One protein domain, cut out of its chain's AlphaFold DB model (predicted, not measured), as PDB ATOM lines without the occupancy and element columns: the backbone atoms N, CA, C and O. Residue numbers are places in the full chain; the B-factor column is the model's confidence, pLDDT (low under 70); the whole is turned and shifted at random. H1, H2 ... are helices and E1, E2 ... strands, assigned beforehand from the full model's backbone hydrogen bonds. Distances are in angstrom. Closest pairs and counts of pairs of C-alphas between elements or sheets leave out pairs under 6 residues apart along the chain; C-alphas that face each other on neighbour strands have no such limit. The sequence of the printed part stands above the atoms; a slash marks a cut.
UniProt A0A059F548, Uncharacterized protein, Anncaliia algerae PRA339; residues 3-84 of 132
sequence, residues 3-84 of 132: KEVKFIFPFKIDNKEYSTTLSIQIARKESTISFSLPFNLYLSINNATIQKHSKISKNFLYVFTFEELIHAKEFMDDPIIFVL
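AT A GLANCE: This is residues 3 to 84 of the 132 residues of an uncharacterized protein of Anncaliia algerae PRA339 (UniProt A0A059F548). A sheet of six strands curls like part of a barrel, with one short helix, H1, packed on it near Thr 32 and Phe 66. The hairpin of E1 and E2 reaches to Asp 14 at one far end, and residues 43 to 44, in the link between E3 and E4, pair with edge strand E6. The printed part has 82 residues, running E1 E2 E3 E4 E5 H1 E6; the mixed sheet's order is E4 E5 E3 E2 E1 E6, and the class is mostly strand. It is compact, with a radius of gyration of the C-alphas of 12.7 A and spans of 40 by 32 by 20 A.

HOW THE PARTS SIT: E1, residues 3 to 13, and E2, residues 16 to 29, form an antiparallel hairpin, with N 5 and O 22 2.8 A apart. E1 bends by 74 degrees at residue 10, and E2 by 74 degrees at residue 25. E2 and E3, residues 32 to 37, form the next hairpin, with N 34 and O 27 2.8 A apart; E1 E2 E3 is a meander, each strand the antiparallel neighbour of the one before. E4, residues 48 to 56, and E5, residues 59 to 66, form a hairpin, with N 51 and O 63 2.8 A apart. E5 is antiparallel to E3, with N 62 and O 35 2.9 A apart. H1, residues 69 to 77, is on the sheet at a height of 7.8 A, over E5 and along the strands, 20 degrees from E5 on the local plane; their closest C-alphas, of Phe 66 and Ala 72, are 5.9 A apart. In H1 every O i to N i+4 pair is within hydrogen-bond range. E6, residues 80 to 83, is parallel to E1, with N 8 and O 81 2.8 A apart.

IN THESE COORDINATES: E1 begins at C-alpha 3 (-16.461, 37.343, 7.679) and spans 27.3 A; E2 spans 35.4 A. E5 spans 22.7 A and E4 21.9 A. E6 ends at C-alpha 83 (-20.494, 37.670, -9.524).

THE WHOLE: The C-alphas farthest apart, of Asp 14 and Glu 30, are 40.5 A apart. The printed part has no cut, no link is long, and no printed residue is under 70 in pLDDT.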
ATOM      1  N   LYS A   3     -15.275  36.537   7.977       93.19
ATOM      2  CA  LYS A   3     -16.461  37.343   7.679       93.19
ATOM      3  C   LYS A   3     -17.425  36.522   6.833       93.19
ATOM      4  O   LYS A   3     -16.993  35.809   5.928       93.19
ATOM      5  N   GLU A   4     -18.715  36.669   7.094       96.50
ATOM      6  CA  GLU A   4     -19.750  36.195   6.181       96.50
ATOM      7  C   GLU A   4     -19.851  37.161   5.003       96.50
ATOM      8  O   GLU A   4     -20.051  38.360   5.183       96.50
ATOM      9  N   VAL A   5     -19.664  36.639   3.796       96.38
ATOM     10  CA  VAL A   5     -19.654  37.414   2.556       96.38
ATOM     11  C   VAL A   5     -20.808  36.963   1.686       96.38
ATOM     12  O   VAL A   5     -20.926  35.774   1.374       96.38
ATOM     13  N   LYS A   6     -21.646  37.910   1.268       97.12
ATOM     14  CA  LYS A   6     -22.778  37.659   0.380       97.12
ATOM     15  C   LYS A   6     -22.354  37.832  -1.075       97.12
ATOM     16  O   LYS A   6     -21.991  38.921  -1.506       97.12
ATOM     17  N   PHE A   7     -22.459  36.761  -1.848       96.00
ATOM     18  CA  PHE A   7     -22.249  36.745  -3.292       96.00
ATOM     19  C   PHE A   7     -23.590  36.867  -4.001       96.00
ATOM     20  O   PHE A   7     -24.475  36.045  -3.770       96.00
ATOM     21  N   ILE A   8     -23.742  37.864  -4.867       95.31
ATOM     22  CA  ILE A   8     -24.937  38.089  -5.686       95.31
ATOM     23  C   ILE A   8     -24.645  37.613  -7.106       95.31
ATOM     24  O   ILE A   8     -23.686  38.070  -7.726       95.31
ATOM     25  N   PHE A   9     -25.459  36.694  -7.620       92.75
ATOM     26  CA  PHE A   9     -25.270  36.133  -8.952       92.75
ATOM     27  C   PHE A   9     -26.023  36.925 -10.029       92.75
ATOM     28  O   PHE A   9     -27.118  37.431  -9.773       92.75
ATOM     29  N   PRO A  10     -25.493  36.993 -11.264       91.25
ATOM     30  CA  PRO A  10     -26.027  37.826 -12.338       91.25
ATOM     31  C   PRO A  10     -27.142  37.107 -13.115       91.25
ATOM     32  O   PRO A  10     -27.227  37.206 -14.337       91.25
ATOM     33  N   PHE A  11     -27.974  36.327 -12.425       87.25
ATOM     34  CA  PHE A  11     -29.093  35.609 -13.024       87.25
ATOM     35  C   PHE A  11     -30.308  35.626 -12.104       87.25
ATOM     36  O   PHE A  11     -30.205  35.783 -10.885       87.25
ATOM     37  N   LYS A  12     -31.478  35.450 -12.718       88.75
ATOM     38  CA  LYS A  12     -32.759  35.337 -12.027       88.75
ATOM     39  C   LYS A  12     -33.431  34.039 -12.448       88.75
ATOM     40  O   LYS A  12     -33.436  33.712 -13.631       88.75
ATOM     41  N   ILE A  13     -34.005  33.326 -11.488       84.56
ATOM     42  CA  ILE A  13     -34.902  32.189 -11.734       84.56
ATOM     43  C   ILE A  13     -36.239  32.580 -11.107       84.56
ATOM     44  O   ILE A  13     -36.265  33.073  -9.980       84.56
ATOM     45  N   ASP A  14     -37.330  32.469 -11.864       88.25
ATOM     46  CA  ASP A  14     -38.675  32.893 -11.445       88.25
ATOM     47  C   ASP A  14     -38.735  34.342 -10.918       88.25
ATOM     48  O   ASP A  14     -39.371  34.634  -9.905       88.25
ATOM     49  N   ASN A  15     -38.025  35.263 -11.585       84.94
ATOM     50  CA  ASN A  15     -37.853  36.670 -11.187       84.94
ATOM     51  C   ASN A  15     -37.208  36.904  -9.807       84.94
ATOM     52  O   ASN A  15     -37.162  38.046  -9.345       84.94
ATOM     53  N   LYS A  16     -36.655  35.873  -9.162       85.94
ATOM     54  CA  LYS A  16     -35.925  36.001  -7.896       85.94
ATOM     55  C   LYS A  16     -34.432  36.152  -8.142       85.94
ATOM     56  O   LYS A  16     -33.860  35.466  -8.987       85.94
ATOM     57  N   GLU A  17     -33.809  37.048  -7.387       88.62
ATOM     58  CA  GLU A  17     -32.356  37.200  -7.353       88.62
ATOM     59  C   GLU A  17     -31.725  36.088  -6.525       88.62
ATOM     60  O   GLU A  17     -32.231  35.720  -5.464       88.62
ATOM     61  N   TYR A  18     -30.610  35.559  -7.024       91.56
ATOM     62  CA  TYR A  18     -29.882  34.492  -6.360       91.56
ATOM     63  C   TYR A  18     -28.652  35.053  -5.672       91.56
ATOM     64  O   TYR A  18     -27.835  35.752  -6.271       91.56
ATOM     65  N   SER A  19     -28.504  34.696  -4.403       94.31
ATOM     66  CA  SER A  19     -27.313  35.001  -3.627       94.31
ATOM     67  C   SER A  19     -26.919  33.821  -2.757       94.31
ATOM     68  O   SER A  19     -27.790  33.086  -2.293       94.31
ATOM     69  N   THR A  20     -25.624  33.675  -2.495       93.94
ATOM     70  CA  THR A  20     -25.102  32.735  -1.497       93.94
ATOM     71  C   THR A  20     -24.241  33.480  -0.494       93.94
ATOM     72  O   THR A  20     -23.512  34.394  -0.871       93.94
ATOM     73  N   THR A  21     -24.293  33.078   0.770       96.00
ATOM     74  CA  THR A  21     -23.407  33.609   1.811       96.00
ATOM     75  C   THR A  21     -22.342  32.572   2.133       96.00
ATOM     76  O   THR A  21     -22.654  31.388   2.253       96.00
ATOM     77  N   LEU A  22     -21.086  32.998   2.236       95.00
ATOM     78  CA  LEU A  22     -19.950  32.134   2.552       95.00
ATOM     79  C   LEU A  22     -19.094  32.767   3.641       95.00
ATOM     80  O   LEU A  22     -18.802  33.959   3.576       95.00
ATOM     81  N   SER A  23     -18.645  31.961   4.601       96.19
ATOM     82  CA  SER A  23     -17.636  32.400   5.563       96.19
ATOM     83  C   SER A  23     -16.255  32.378   4.912       96.19
ATOM     84  O   SER A  23     -15.805  31.337   4.425       96.19
ATOM     85  N   ILE A  24     -15.594  33.535   4.849       94.94
ATOM     86  CA  ILE A  24     -14.304  33.710   4.175       94.94
ATOM     87  C   ILE A  24     -13.352  34.487   5.076       94.94
ATOM     88  O   ILE A  24     -13.717  35.462   5.735       94.94
ATOM     89  N   GLN A  25     -12.081  34.087   5.066       95.56
ATOM     90  CA  GLN A  25     -11.016  34.888   5.655       95.56
ATOM     91  C   GLN A  25     -10.632  36.038   4.719       95.56
ATOM     92  O   GLN A  25     -10.065  35.824   3.647       95.56
ATOM     93  N   ILE A  26     -10.907  37.265   5.161       95.62
ATOM     94  CA  ILE A  26     -10.526  38.497   4.473       95.62
ATOM     95  C   ILE A  26      -9.371  39.158   5.226       95.62
ATOM     96  O   ILE A  26      -9.445  39.406   6.436       95.62
ATOM     97  N   ALA A  27      -8.298  39.472   4.511       95.69
ATOM     98  CA  ALA A  27      -7.243  40.357   4.979       95.69
ATOM     99  C   ALA A  27      -7.489  41.765   4.428       95.69
ATOM    100  O   ALA A  27      -7.785  41.931   3.251       95.69
ATOM    101  N   ARG A  28      -7.344  42.787   5.277       93.75
ATOM    102  CA  ARG A  28      -7.417  44.195   4.874       93.75
ATOM    103  C   ARG A  28      -6.122  44.900   5.246       93.75
ATOM    104  O   ARG A  28      -5.674  44.793   6.387       93.75
ATOM    105  N   LYS A  29      -5.580  45.675   4.313       94.62
ATOM    106  CA  LYS A  29      -4.502  46.637   4.536       94.62
ATOM    107  C   LYS A  29      -4.901  47.955   3.874       94.62
ATOM    108  O   LYS A  29      -4.955  48.030   2.654       94.62
ATOM    109  N   GLU A  30      -5.196  48.968   4.688       94.38
ATOM    110  CA  GLU A  30      -5.664  50.288   4.226       94.38
ATOM    111  C   GLU A  30      -6.922  50.185   3.342       94.38
ATOM    112  O   GLU A  30      -7.944  49.676   3.811       94.38
ATOM    113  N   SER A  31      -6.849  50.658   2.093       95.88
ATOM    114  CA  SER A  31      -7.899  50.561   1.075       95.88
ATOM    115  C   SER A  31      -7.835  49.266   0.260       95.88
ATOM    116  O   SER A  31      -8.550  49.125  -0.721       95.88
ATOM    117  N   THR A  32      -6.979  48.309   0.620       96.75
ATOM    118  CA  THR A  32      -6.842  47.036  -0.098       96.75
ATOM    119  C   THR A  32      -7.386  45.883   0.729       96.75
ATOM    120  O   THR A  32      -7.087  45.755   1.920       96.75
ATOM    121  N   ILE A  33      -8.148  45.008   0.082       96.50
ATOM    122  CA  ILE A  33      -8.625  43.745   0.638       96.50
ATOM    123  C   ILE A  33      -8.116  42.577  -0.196       96.50
ATOM    124  O   ILE A  33      -7.973  42.666  -1.416       96.50
ATOM    125  N   SER A  34      -7.861  41.458   0.465       96.81
ATOM    126  CA  SER A  34      -7.552  40.204  -0.196       96.81
ATOM    127  C   SER A  34      -8.241  39.035   0.485       96.81
ATOM    128  O   SER A  34      -8.425  39.008   1.703       96.81
ATOM    129  N   PHE A  35      -8.643  38.067  -0.325       96.38
ATOM    130  CA  PHE A  35      -9.284  36.843   0.131       96.38
ATOM    131  C   PHE A  35      -9.060  35.729  -0.890       96.38
ATOM    132  O   PHE A  35      -8.619  35.973  -2.016       96.38
ATOM    133  N   SER A  36      -9.350  34.492  -0.495       95.25
ATOM    134  CA  SER A  36      -9.191  33.330  -1.367       95.25
ATOM    135  C   SER A  36     -10.448  32.479  -1.415       95.25
ATOM    136  O   SER A  36     -11.070  32.254  -0.379       95.25
ATOM    137  N   LEU A  37     -10.769  31.953  -2.596       94.19
ATOM    138  CA  LEU A  37     -11.910  31.068  -2.828       94.19
ATOM    139  C   LEU A  37     -11.458  29.735  -3.437       94.19
ATOM    140  O   LEU A  37     -10.465  29.710  -4.162       94.19
ATOM    141  N   PRO A  38     -12.183  28.628  -3.210       91.81
ATOM    142  CA  PRO A  38     -11.871  27.340  -3.831       91.81
ATOM    143  C   PRO A  38     -12.334  27.235  -5.297       91.81
ATOM    144  O   PRO A  38     -12.078  26.232  -5.957       91.81
ATOM    145  N   PHE A  39     -13.017  28.252  -5.822       88.94
ATOM    146  CA  PHE A  39     -13.547  28.297  -7.184       88.94
ATOM    147  C   PHE A  39     -13.142  29.589  -7.888       88.94
ATOM    148  O   PHE A  39     -12.951  30.626  -7.255       88.94
ATOM    149  N   ASN A  40     -13.009  29.497  -9.211       90.62
ATOM    150  CA  ASN A  40     -12.697  30.627 -10.070       90.62
ATOM    151  C   ASN A  40     -13.988  31.341 -10.469       90.62
ATOM    152  O   ASN A  40     -14.763  30.809 -11.262       90.62
ATOM    153  N   LEU A  41     -14.203  32.529  -9.922       90.75
ATOM    154  CA  LEU A  41     -15.279  33.429 -10.314       90.75
ATOM    155  C   LEU A  41     -14.723  34.765 -10.785       90.75
ATOM    156  O   LEU A  41     -13.693  35.240 -10.301       90.75
ATOM    157  N   TYR A  42     -15.479  35.398 -11.669       90.94
ATOM    158  CA  TYR A  42     -15.314  36.801 -11.996       90.94
ATOM    159  C   TYR A  42     -16.124  37.609 -11.004       90.94
ATOM    160  O   TYR A  42     -17.323  37.392 -10.852       90.94
ATOM    161  N   LEU A  43     -15.447  38.487 -10.277       94.19
ATOM    162  CA  LEU A  43     -16.009  39.179  -9.129       94.19
ATOM    163  C   LEU A  43     -15.874  40.685  -9.314       94.19
ATOM    164  O   LEU A  43     -14.860  41.173  -9.810       94.19
ATOM    165  N   SER A  44     -16.882  41.407  -8.854       94.69
ATOM    166  CA  SER A  44     -16.901  42.857  -8.749       94.69
ATOM    167  C   SER A  44     -17.339  43.258  -7.345       94.69
ATOM    168  O   SER A  44     -18.176  42.600  -6.725       94.69
ATOM    169  N   ILE A  45     -16.745  44.330  -6.836       96.12
ATOM    170  CA  ILE A  45     -17.085  44.940  -5.555       96.12
ATOM    171  C   ILE A  45     -17.283  46.428  -5.829       96.12
ATOM    172  O   ILE A  45     -16.494  47.030  -6.558       96.12
ATOM    173  N   ASN A  46     -18.338  47.015  -5.264       94.31
ATOM    174  CA  ASN A  46     -18.626  48.435  -5.452       94.31
ATOM    175  C   ASN A  46     -17.440  49.294  -4.993       94.31
ATOM    176  O   ASN A  46     -16.863  49.052  -3.933       94.31
ATOM    177  N   ASN A  47     -17.092  50.300  -5.799       95.31
ATOM    178  CA  ASN A  47     -15.993  51.240  -5.548       95.31
ATOM    179  C   ASN A  47     -14.614  50.577  -5.376       95.31
ATOM    180  O   ASN A  47     -13.728  51.144  -4.727       95.31
ATOM    181  N   ALA A  48     -14.423  49.376  -5.938       96.56
ATOM    182  CA  ALA A  48     -13.156  48.663  -5.901       96.56
ATOM    183  C   ALA A  48     -12.735  48.153  -7.279       96.56
ATOM    184  O   ALA A  48     -13.530  47.616  -8.050       96.56
ATOM    185  N   THR A  49     -11.437  48.246  -7.551       95.56
ATOM    186  CA  THR A  49     -10.818  47.680  -8.751       95.56
ATOM    187  C   THR A  49     -10.076  46.401  -8.392       95.56
ATOM    188  O   THR A  49      -9.337  46.359  -7.403       95.56
ATOM    189  N   ILE A  50     -10.239  45.356  -9.204       94.56
ATOM    190  CA  ILE A  50      -9.459  44.128  -9.053       94.56
ATOM    191  C   ILE A  50      -8.004  44.387  -9.464       94.56
ATOM    192  O   ILE A  50      -7.714  44.738 -10.603       94.56
ATOM    193  N   GLN A  51      -7.079  44.234  -8.522       93.38
ATOM    194  CA  GLN A  51      -5.641  44.403  -8.755       93.38
ATOM    195  C   GLN A  51      -4.973  43.087  -9.138       93.38
ATOM    196  O   GLN A  51      -4.022  43.056  -9.917       93.38
ATOM    197  N   LYS A  52      -5.442  41.977  -8.558       90.69
ATOM    198  CA  LYS A  52      -4.868  40.658  -8.809       90.69
ATOM    199  C   LYS A  52      -5.924  39.572  -8.707       90.69
ATOM    200  O   LYS A  52      -6.669  39.506  -7.732       90.69
ATOM    201  N   HIS A  53      -5.895  38.684  -9.689       92.56
ATOM    202  CA  HIS A  53      -6.643  37.441  -9.712       92.56
ATOM    203  C   HIS A  53      -5.711  36.328 -10.194       92.56
ATOM    204  O   HIS A  53      -5.199  36.379 -11.310       92.56
ATOM    205  N   SER A  54      -5.417  35.355  -9.334       88.88
ATOM    206  CA  SER A  54      -4.471  34.286  -9.674       88.88
ATOM    207  C   SER A  54      -4.751  33.001  -8.911       88.88
ATOM    208  O   SER A  54      -5.071  33.044  -7.724       88.88
ATOM    209  N   LYS A  55      -4.536  31.855  -9.559       90.38
ATOM    210  CA  LYS A  55      -4.592  30.542  -8.911       90.38
ATOM    211  C   LYS A  55      -3.359  30.320  -8.027       90.38
ATOM    212  O   LYS A  55      -2.231  30.476  -8.487       90.38
ATOM    213  N   ILE A  56      -3.576  29.925  -6.775       89.00
ATOM    214  CA  ILE A  56      -2.547  29.521  -5.811       89.00
ATOM    215  C   ILE A  56      -2.907  28.122  -5.304       89.00
ATOM    216  O   ILE A  56      -3.842  27.942  -4.523       89.00
ATOM    217  N   SER A  57      -2.161  27.110  -5.755       89.31
ATOM    218  CA  SER A  57      -2.468  25.692  -5.510       89.31
ATOM    219  C   SER A  57      -3.899  25.316  -5.938       89.31
ATOM    220  O   SER A  57      -4.182  25.238  -7.134       89.31
ATOM    221  N   LYS A  58      -4.802  25.075  -4.976       88.62
ATOM    222  CA  LYS A  58      -6.203  24.688  -5.209       88.62
ATOM    223  C   LYS A  58      -7.190  25.856  -5.098       88.62
ATOM    224  O   LYS A  58      -8.358  25.665  -5.406       88.62
ATOM    225  N   ASN A  59      -6.724  27.038  -4.696       92.25
ATOM    226  CA  ASN A  59      -7.565  28.207  -4.454       92.25
ATOM    227  C   ASN A  59      -7.256  29.327  -5.454       92.25
ATOM    228  O   ASN A  59      -6.200  29.352  -6.086       92.25
ATOM    229  N   PHE A  60      -8.165  30.284  -5.560       92.06
ATOM    230  CA  PHE A  60      -8.043  31.500  -6.350       92.06
ATOM    231  C   PHE A  60      -7.908  32.678  -5.392       92.06
ATOM    232  O   PHE A  60      -8.753  32.870  -4.519       92.06
ATOM    233  N   LEU A  61      -6.805  33.418  -5.512       95.31
ATOM    234  CA  LEU A  61      -6.544  34.637  -4.754       95.31
ATOM    235  C   LEU A  61      -7.164  35.823  -5.484       95.31
ATOM    236  O   LEU A  61      -6.899  36.020  -6.672       95.31
ATOM    237  N   TYR A  62      -7.879  36.640  -4.723       96.00
ATOM    238  CA  TYR A  62      -8.459  37.900  -5.152       96.00
ATOM    239  C   TYR A  62      -7.855  39.038  -4.339       96.00
ATOM    240  O   TYR A  62      -7.774  38.953  -3.113       96.00
ATOM    241  N   VAL A  63      -7.429  40.100  -5.018       96.94
ATOM    242  CA  VAL A  63      -6.969  41.343  -4.394       96.94
ATOM    243  C   VAL A  63      -7.714  42.501  -5.035       96.94
ATOM    244  O   VAL A  63      -7.611  42.698  -6.246       96.94
ATOM    245  N   PHE A  64      -8.431  43.263  -4.218       97.62
ATOM    246  CA  PHE A  64      -9.157  44.458  -4.628       97.62
ATOM    247  C   PHE A  64      -8.604  45.678  -3.907       97.62
ATOM    248  O   PHE A  64      -8.312  45.615  -2.712       97.62
ATOM    249  N   THR A  65      -8.511  46.790  -4.624       97.31
ATOM    250  CA  THR A  65      -8.185  48.094  -4.046       97.31
ATOM    251  C   THR A  65      -9.363  49.025  -4.258       97.31
ATOM    252  O   THR A  65      -9.818  49.215  -5.386       97.31
ATOM    253  N   PHE A  66      -9.862  49.570  -3.157       97.44
ATOM    254  CA  PHE A  66     -10.896  50.587  -3.141       97.44
ATOM    255  C   PHE A  66     -10.308  51.955  -3.462       97.44
ATOM    256  O   PHE A  66      -9.165  52.247  -3.101       97.44
ATOM    257  N   GLU A  67     -11.118  52.795  -4.100       94.00
ATOM    258  CA  GLU A  67     -10.757  54.185  -4.410       94.00
ATOM    259  C   GLU A  67     -10.460  54.987  -3.138       94.00
ATOM    260  O   GLU A  67      -9.498  55.750  -3.081       94.00
ATOM    261  N   GLU A  68     -11.235  54.740  -2.080       94.75
ATOM    262  CA  GLU A  68     -11.091  55.397  -0.788       94.75
ATOM    263  C   GLU A  68     -11.057  54.387   0.362       94.75
ATOM    264  O   GLU A  68     -11.672  53.318   0.329       94.75
ATOM    265  N   LEU A  69     -10.361  54.752   1.443       94.75
ATOM    266  CA  LEU A  69     -10.263  53.923   2.646       94.75
ATOM    267  C   LEU A  69     -11.615  53.752   3.361       94.75
ATOM    268  O   LEU A  69     -11.790  52.769   4.085       94.75
ATOM    269  N   ILE A  70     -12.556  54.684   3.178       96.25
ATOM    270  CA  ILE A  70     -13.905  54.581   3.745       96.25
ATOM    271  C   ILE A  70     -14.688  53.430   3.103       96.25
ATOM    272  O   ILE A  70     -15.196  52.587   3.835       96.25
ATOM    273  N   HIS A  71     -14.640  53.282   1.777       96.06
ATOM    274  CA  HIS A  71     -15.306  52.184   1.066       96.06
ATOM    275  C   HIS A  71     -14.764  50.811   1.489       96.06
ATOM    276  O   HIS A  71     -15.516  49.856   1.669       96.06
ATOM    277  N   ALA A  72     -13.454  50.718   1.739       94.56
ATOM    278  CA  ALA A  72     -12.854  49.495   2.265       94.56
ATOM    279  C   ALA A  72     -13.328  49.161   3.687       94.56
ATOM    280  O   ALA A  72     -13.316  47.995   4.064       94.56
ATOM    281  N   LYS A  73     -13.694  50.158   4.505       94.44
ATOM    282  CA  LYS A  73     -14.293  49.925   5.828       94.44
ATOM    283  C   LYS A  73     -15.747  49.487   5.693       94.44
ATOM    284  O   LYS A  73     -16.094  48.468   6.271       94.44
ATOM    285  N   GLU A  74     -16.530  50.188   4.879       95.56
ATOM    286  CA  GLU A  74     -17.938  49.863   4.612       95.56
ATOM    287  C   GLU A  74     -18.097  48.428   4.100       95.56
ATOM    288  O   GLU A  74     -18.916  47.672   4.613       95.56
ATOM    289  N   PHE A  75     -17.231  48.000   3.175       95.81
ATOM    290  CA  PHE A  75     -17.212  46.615   2.714       95.81
ATOM    291  C   PHE A  75     -16.913  45.610   3.836       95.81
ATOM    292  O   PHE A  75     -17.432  44.500   3.827       95.81
ATOM    293  N   MET A  76     -16.058  45.953   4.804       94.81
ATOM    294  CA  MET A  76     -15.788  45.047   5.926       94.81
ATOM    295  C   MET A  76     -16.964  44.953   6.901       94.81
ATOM    296  O   MET A  76     -17.038  43.962   7.636       94.81
ATOM    297  N   ASP A  77     -17.838  45.956   6.933       94.75
ATOM    298  CA  ASP A  77     -19.028  45.980   7.780       94.75
ATOM    299  C   ASP A  77     -20.178  45.184   7.144       94.75
ATOM    300  O   ASP A  77     -20.785  44.370   7.839       94.75
ATOM    301  N   ASP A  78     -20.393  45.324   5.829       95.38
ATOM    302  CA  ASP A  78     -21.371  44.549   5.045       95.38
ATOM    303  C   ASP A  78     -20.749  44.012   3.732       95.38
ATOM    304  O   ASP A  78     -20.808  44.667   2.683       95.38
ATOM    305  N   PRO A  79     -20.096  42.831   3.762       95.19
ATOM    306  CA  PRO A  79     -19.330  42.329   2.626       95.19
ATOM    307  C   PRO A  79     -20.235  41.758   1.529       95.19
ATOM    308  O   PRO A  79     -20.632  40.589   1.556       95.19
ATOM    309  N   ILE A  80     -20.516  42.579   0.519       96.81
ATOM    310  CA  ILE A  80     -21.287  42.192  -0.666       96.81
ATOM    311  C   ILE A  80     -20.375  42.152  -1.894       96.81
ATOM    312  O   ILE A  80     -19.680  43.117  -2.211       96.81
ATOM    313  N   ILE A  81     -20.403  41.027  -2.609       96.62
ATOM    314  CA  ILE A  81     -19.647  40.803  -3.844       96.62
ATOM    315  C   ILE A  81     -20.615  40.423  -4.962       96.62
ATOM    316  O   ILE A  81     -21.469  39.552  -4.798       96.62
ATOM    317  N   PHE A  82     -20.456  41.035  -6.128       95.81
ATOM    318  CA  PHE A  82     -21.219  40.707  -7.327       95.81
ATOM    319  C   PHE A  82     -20.429  39.727  -8.187       95.81
ATOM    320  O   PHE A  82     -19.268  39.965  -8.518       95.81
ATOM    321  N   VAL A  83     -21.054  38.617  -8.562       93.94
ATOM    322  CA  VAL A  83     -20.494  37.670  -9.524       93.94
ATOM    323  C   VAL A  83     -20.822  38.182 -10.923       93.94
ATOM    324  O   VAL A  83     -21.975  38.475 -11.233       93.94
ATOM    325  N   LEU A  84     -19.808  38.315 -11.767       90.50
ATOM    326  CA  LEU A  84     -19.962  38.775 -13.138       90.50
ATOM    327  C   LEU A  84     -20.247  37.599 -14.067       90.50
ATOM    328  O   LEU A  84     -19.697  36.505 -13.918       90.50
TER     329      LEU A  84